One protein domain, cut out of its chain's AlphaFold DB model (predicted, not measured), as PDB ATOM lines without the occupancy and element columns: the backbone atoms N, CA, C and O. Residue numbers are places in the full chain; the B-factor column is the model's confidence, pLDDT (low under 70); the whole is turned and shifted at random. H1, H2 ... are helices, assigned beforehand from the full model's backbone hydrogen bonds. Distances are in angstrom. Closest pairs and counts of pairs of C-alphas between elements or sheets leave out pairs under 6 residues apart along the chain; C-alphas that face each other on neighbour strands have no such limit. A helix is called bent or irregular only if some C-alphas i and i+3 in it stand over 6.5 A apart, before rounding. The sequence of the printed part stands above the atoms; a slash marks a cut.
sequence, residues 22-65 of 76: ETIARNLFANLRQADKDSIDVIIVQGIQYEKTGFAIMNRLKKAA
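AT A GLANCE: This is residues 22 to 65 of the 76 residues of the protein "SUA5 domain-containing protein" of Nitrosopumilales archaeon (UniProt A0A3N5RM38). Two helices, H1 and H2, run loosely side by side in the same direction, and a long link, residues 38 to 52, folds back from the end of H1 along the length of the domain to the beginning of H2. The longer helix, H1, has a kink near residue 29. The printed part has 44 residues with two named helices, H1 then H2 along the chain, and no named strand; the class is all helix. It is only just compact, close to loose, with a radius of gyration of the C-alphas of 10.7 A, and elongated, spanning 32 by 18 by 15 A.

HOW THE PARTS SIT: H1, residues 22 to 37, has a kink of 25 degrees near residue 29. It is irregular, but only just: C-alphas 26 and 29 are 6.7 A apart, and its line is a rough one. H2, residues 53 to 64, is close to H1 but not clearly touching, with 2 pairs of C-alphas within 8 A. Their closest C-alphas, those of Ala 25 and Ile 57, are 6.0 A apart. Their centres are 12.5 A apart. The two helices run the same way at a shallow tilt of 15 degrees. In H2 every O i to N i+4 pair is within hydrogen-bond range; in H1, 10 of 12 are.

IN THESE COORDINATES: H1 measures 23.8 A from C-alpha 22 at (119.361, 119.973, 179.095) to C-alpha 37 at (125.011, 143.005, 177.205). H2 measures 17.2 A from its first C-alpha, that of Thr 53, to C-alpha 64 at (118.551, 133.621, 166.200).

THE WHOLE: The two C-alphas farthest apart, those of Ser 39 and Lys 52, are 32.1 A apart. The link from H1 to H2 is long, with 15 residues, whose C-alphas lie 7 to 16 A from the mean of the C-alphas. The printed part has no cut. Its mean pLDDT is 89.5, and no printed residue is under 70.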
ATOM      1  N   GLU A  22     120.113 119.162 178.137       91.00
ATOM      2  CA  GLU A  22     119.361 119.973 179.095       91.00
ATOM      3  C   GLU A  22     120.178 121.168 179.605       91.00
ATOM      4  O   GLU A  22     119.697 122.302 179.605       91.00
ATOM      5  N   THR A  23     121.441 120.934 179.972       92.94
ATOM      6  CA  THR A  23     122.347 121.999 180.428       92.94
ATOM      7  C   THR A  23     122.608 123.003 179.308       92.94
ATOM      8  O   THR A  23     122.551 124.210 179.536       92.94
ATOM      9  N   ILE A  24     122.809 122.515 178.079       93.19
ATOM     10  CA  ILE A  24     123.003 123.357 176.893       93.19
ATOM     11  C   ILE A  24     121.763 124.218 176.632       93.19
ATOM     12  O   ILE A  24     121.898 125.421 176.423       93.19
ATOM     13  N   ALA A  25     120.559 123.638 176.682       89.88
ATOM     14  CA  ALA A  25     119.311 124.375 176.490       89.88
ATOM     15  C   ALA A  25     119.128 125.481 177.540       89.88
ATOM     16  O   ALA A  25     118.768 126.607 177.193       89.88
ATOM     17  N   ARG A  26     119.413 125.165 178.810       90.31
ATOM     18  CA  ARG A  26     119.327 126.106 179.934       90.31
ATOM     19  C   ARG A  26     120.296 127.276 179.762       90.31
ATOM     20  O   ARG A  26     119.904 128.429 179.915       90.31
ATOM     21  N   ASN A  27     121.541 126.980 179.390       93.06
ATOM     22  CA  ASN A  27     122.599 127.981 179.279       93.06
ATOM     23  C   ASN A  27     122.527 128.801 177.985       93.06
ATOM     24  O   ASN A  27     122.979 129.942 177.972       93.06
ATOM     25  N   LEU A  28     121.942 128.264 176.909       90.81
ATOM     26  CA  LEU A  28     121.865 128.934 175.609       90.81
ATOM     27  C   LEU A  28     121.304 130.352 175.717       90.81
ATOM     28  O   LEU A  28     121.939 131.310 175.290       90.81
ATOM     29  N   PHE A  29     120.129 130.495 176.318       86.44
ATOM     30  CA  PHE A  29     119.459 131.788 176.394       86.44
ATOM     31  C   PHE A  29     120.104 132.761 177.385       86.44
ATOM     32  O   PHE A  29     119.954 133.972 177.227       86.44
ATOM     33  N   ALA A  30     120.786 132.254 178.412       91.44
ATOM     34  CA  ALA A  30     121.547 133.089 179.334       91.44
ATOM     35  C   ALA A  30     122.789 133.663 178.637       91.44
ATOM     36  O   ALA A  30     123.031 134.864 178.696       91.44
ATOM     37  N   ASN A  31     123.511 132.817 177.898       92.62
ATOM     38  CA  ASN A  31     124.727 133.201 177.189       92.62
ATOM     39  C   ASN A  31     124.448 134.180 176.041       92.62
ATOM     40  O   ASN A  31     125.202 135.131 175.881       92.62
ATOM     41  N   LEU A  32     123.357 133.996 175.287       89.69
ATOM     42  CA  LEU A  32     122.965 134.948 174.238       89.69
ATOM     43  C   LEU A  32     122.665 136.338 174.818       89.69
ATOM     44  O   LEU A  32     123.206 137.325 174.342       89.69
ATOM     45  N   ARG A  33     121.900 136.412 175.917       90.75
ATOM     46  CA  ARG A  33     121.639 137.691 176.600       90.75
ATOM     47  C   ARG A  33     122.901 138.328 177.166       90.75
ATOM     48  O   ARG A  33     122.979 139.546 177.260       90.75
ATOM     49  N   GLN A  34     123.855 137.515 177.614       93.00
ATOM     50  CA  GLN A  34     125.132 138.035 178.080       93.00
ATOM     51  C   GLN A  34     125.940 138.615 176.917       93.00
ATOM     52  O   GLN A  34     126.497 139.691 177.072       93.00
ATOM     53  N   ALA A  35     125.941 137.963 175.754       92.12
ATOM     54  CA  ALA A  35     126.579 138.494 174.554       92.12
ATOM     55  C   ALA A  35     125.953 139.826 174.101       92.12
ATOM     56  O   ALA A  35     126.696 140.738 173.757       92.12
ATOM     57  N   ASP A  36     124.623 139.970 174.193       91.69
ATOM     58  CA  ASP A  36     123.941 141.248 173.924       91.69
ATOM     59  C   ASP A  36     124.412 142.354 174.884       91.69
ATOM     60  O   ASP A  36     124.709 143.468 174.460       91.69
ATOM     61  N   LYS A  37     124.514 142.054 176.190       95.50
ATOM     62  CA  LYS A  37     125.011 143.005 177.205       95.50
ATOM     63  C   LYS A  37     126.462 143.400 176.969       95.50
ATOM     64  O   LYS A  37     126.821 144.557 177.159       95.50
ATOM     65  N   ASP A  38     127.273 142.430 176.572       95.12
ATOM     66  CA  ASP A  38     128.689 142.621 176.283       95.12
ATOM     67  C   ASP A  38     128.911 143.261 174.902       95.12
ATOM     68  O   ASP A  38     130.050 143.520 174.536       95.12
ATOM     69  N   SER A  39     127.838 143.537 174.143       94.31
ATOM     70  CA  SER A  39     127.888 144.127 172.800       94.31
ATOM     71  C   SER A  39     128.781 143.336 171.830       94.31
ATOM     72  O   SER A  39     129.526 143.913 171.045       94.31
ATOM     73  N   ILE A  40     128.719 142.001 171.887       93.38
ATOM     74  CA  ILE A  40     129.487 141.117 170.998       93.38
ATOM     75  C   ILE A  40     128.895 141.144 169.584       93.38
ATOM     76  O   ILE A  40     127.750 140.742 169.384       93.38
ATOM     77  N   ASP A  41     129.701 141.516 168.587       89.94
ATOM     78  CA  ASP A  41     129.257 141.605 167.187       89.94
ATOM     79  C   ASP A  41     129.010 140.236 166.532       89.94
ATOM     80  O   ASP A  41     128.089 140.062 165.729       89.94
ATOM     81  N   VAL A  42     129.859 139.247 166.837       88.81
ATOM     82  CA  VAL A  42     129.842 137.930 166.184       88.81
ATOM     83  C   VAL A  42     129.932 136.815 167.215       88.81
ATOM     84  O   VAL A  42     130.919 136.676 167.933       88.81
ATOM     85  N   ILE A  43     128.918 135.948 167.222       89.38
ATOM     86  CA  ILE A  43     128.873 134.753 168.066       89.38
ATOM     87  C   ILE A  43     129.048 133.512 167.192       89.38
ATOM     88  O   ILE A  43     128.302 133.287 166.238       89.38
ATOM     89  N   ILE A  44     130.005 132.661 167.558       87.88
ATOM     90  CA  ILE A  44     130.227 131.363 166.915       87.88
ATOM     91  C   ILE A  44     129.826 130.272 167.899       87.88
ATOM     92  O   ILE A  44     130.394 130.157 168.983       87.88
ATOM     93  N   VAL A  45     128.844 129.456 167.515       87.69
ATOM     94  CA  VAL A  45     128.317 128.381 168.362       87.69
ATOM     95  C   VAL A  45     128.623 127.029 167.733       87.69
ATOM     96  O   VAL A  45     128.359 126.804 166.551       87.69
ATOM     97  N   GLN A  46     129.141 126.102 168.539       86.94
ATOM     98  CA  GLN A  46     129.294 124.714 168.123       86.94
ATOM     99  C   GLN A  46     127.913 124.075 167.934       86.94
ATOM    100  O   GLN A  46     127.101 124.022 168.858       86.94
ATOM    101  N   GLY A  47     127.652 123.568 166.730       86.56
ATOM    102  CA  GLY A  47     126.442 122.802 166.460       86.56
ATOM    103  C   GLY A  47     126.419 121.486 167.242       86.56
ATOM    104  O   GLY A  47     127.454 120.857 167.452       86.56
ATOM    105  N   ILE A  48     125.221 121.058 167.626       88.88
ATOM    106  CA  ILE A  48     124.968 119.746 168.233       88.88
ATOM    107  C   ILE A  48     124.141 118.871 167.287       88.88
ATOM    108  O   ILE A  48     123.583 119.353 166.296       88.88
ATOM    109  N   GLN A  49     124.065 117.576 167.590       86.56
ATOM    110  CA  GLN A  49     123.305 116.610 166.800       86.56
ATOM    111  C   GLN A  49     121.813 116.987 166.745       86.56
ATOM    112  O   GLN A  49     121.200 117.339 167.756       86.56
ATOM    113  N   TYR A  50     121.225 116.929 165.546       82.38
ATOM    114  CA  TYR A  50     119.837 117.326 165.268       82.38
ATOM    115  C   TYR A  50     118.833 116.217 165.620       82.38
ATOM    116  O   TYR A  50     118.001 115.829 164.807       82.38
ATOM    117  N   GLU A  51     118.888 115.708 166.845       83.81
ATOM    118  CA  GLU A  51     118.030 114.611 167.299       83.81
ATOM    119  C   GLU A  51     117.334 114.969 168.611       83.81
ATOM    120  O   GLU A  51     117.929 115.599 169.490       83.81
ATOM    121  N   LYS A  52     116.063 114.571 168.756       88.44
ATOM    122  CA  LYS A  52     115.244 114.792 169.964       88.44
ATOM    123  C   LYS A  52     115.355 116.247 170.467       88.44
ATOM    124  O   LYS A  52     115.085 117.190 169.726       88.44
ATOM    125  N   THR A  53     115.795 116.449 171.708       85.50
ATOM    126  CA  THR A  53     115.991 117.767 172.332       85.50
ATOM    127  C   THR A  53     117.010 118.632 171.584       85.50
ATOM    128  O   THR A  53     116.848 119.851 171.512       85.50
ATOM    129  N   GLY A  54     118.024 118.024 170.960       88.38
ATOM    130  CA  GLY A  54     119.025 118.725 170.154       88.38
ATOM    131  C   GLY A  54     118.415 119.430 168.942       88.38
ATOM    132  O   GLY A  54     118.792 120.561 168.638       88.38
ATOM    133  N   PHE A  55     117.387 118.837 168.321       90.81
ATOM    134  CA  PHE A  55     116.633 119.484 167.243       90.81
ATOM    135  C   PHE A  55     115.980 120.788 167.714       90.81
ATOM    136  O   PHE A  55     116.094 121.815 167.045       90.81
ATOM    137  N   ALA A  56     115.334 120.773 168.884       91.12
ATOM    138  CA  ALA A  56     114.673 121.954 169.431       91.12
ATOM    139  C   ALA A  56     115.676 123.081 169.720       91.12
ATOM    140  O   ALA A  56     115.436 124.217 169.310       91.12
ATOM    141  N   ILE A  57     116.810 122.763 170.354       91.19
ATOM    142  CA  ILE A  57     117.898 123.714 170.647       91.19
ATOM    143  C   ILE A  57     118.438 124.319 169.350       91.19
ATOM    144  O   ILE A  57     118.485 125.541 169.189       91.19
ATOM    145  N   MET A  58     118.780 123.471 168.382       91.25
ATOM    146  CA  MET A  58     119.336 123.919 167.115       91.25
ATOM    147  C   MET A  58     118.333 124.697 166.257       91.25
ATOM    148  O   MET A  58     118.739 125.542 165.459       91.25
ATOM    149  N   ASN A  59     117.032 124.443 166.410       89.94
ATOM    150  CA  ASN A  59     115.987 125.253 165.791       89.94
ATOM    151  C   ASN A  59     115.963 126.677 166.376       89.94
ATOM    152  O   ASN A  59     115.770 127.632 165.631       89.94
ATOM    153  N   ARG A  60     116.213 126.849 167.686       90.56
ATOM    154  CA  ARG A  60     116.335 128.189 168.296       90.56
ATOM    155  C   ARG A  60     117.586 128.916 167.821       90.56
ATOM    156  O   ARG A  60     117.474 130.062 167.404       90.56
ATOM    157  N   LEU A  61     118.731 128.235 167.789       88.31
ATOM    158  CA  LEU A  61     119.974 128.796 167.247       88.31
ATOM    159  C   LEU A  61     119.825 129.222 165.783       88.31
ATOM    160  O   LEU A  61     120.226 130.321 165.424       88.31
ATOM    161  N   LYS A  62     119.186 128.392 164.946       85.94
ATOM    162  CA  LYS A  62     118.898 128.735 163.543       85.94
ATOM    163  C   LYS A  62     118.044 129.995 163.402       85.94
ATOM    164  O   LYS A  62     118.286 130.760 162.484       85.94
ATOM    165  N   LYS A  63     117.047 130.179 164.271       85.94
ATOM    166  CA  LYS A  63     116.164 131.354 164.238       85.94
ATOM    167  C   LYS A  63     116.848 132.624 164.741       85.94
ATOM    168  O   LYS A  63     116.498 133.700 164.282       85.94
ATOM    169  N   ALA A  64     117.776 132.495 165.688       82.44
ATOM    170  CA  ALA A  64     118.551 133.621 166.200       82.44
ATOM    171  C   ALA A  64     119.676 134.047 165.239       82.44
ATOM    172  O   ALA A  64     120.066 135.208 165.224       82.44
ATOM    173  N   ALA A  65     120.205 133.117 164.442       82.62
ATOM    174  CA  ALA A  65     121.279 133.402 163.503       82.62
ATOM    175  C   ALA A  65     120.765 134.143 162.258       82.62
ATOM    176  O   ALA A  65     119.862 133.674 161.569       82.62
TER     177      ALA A  65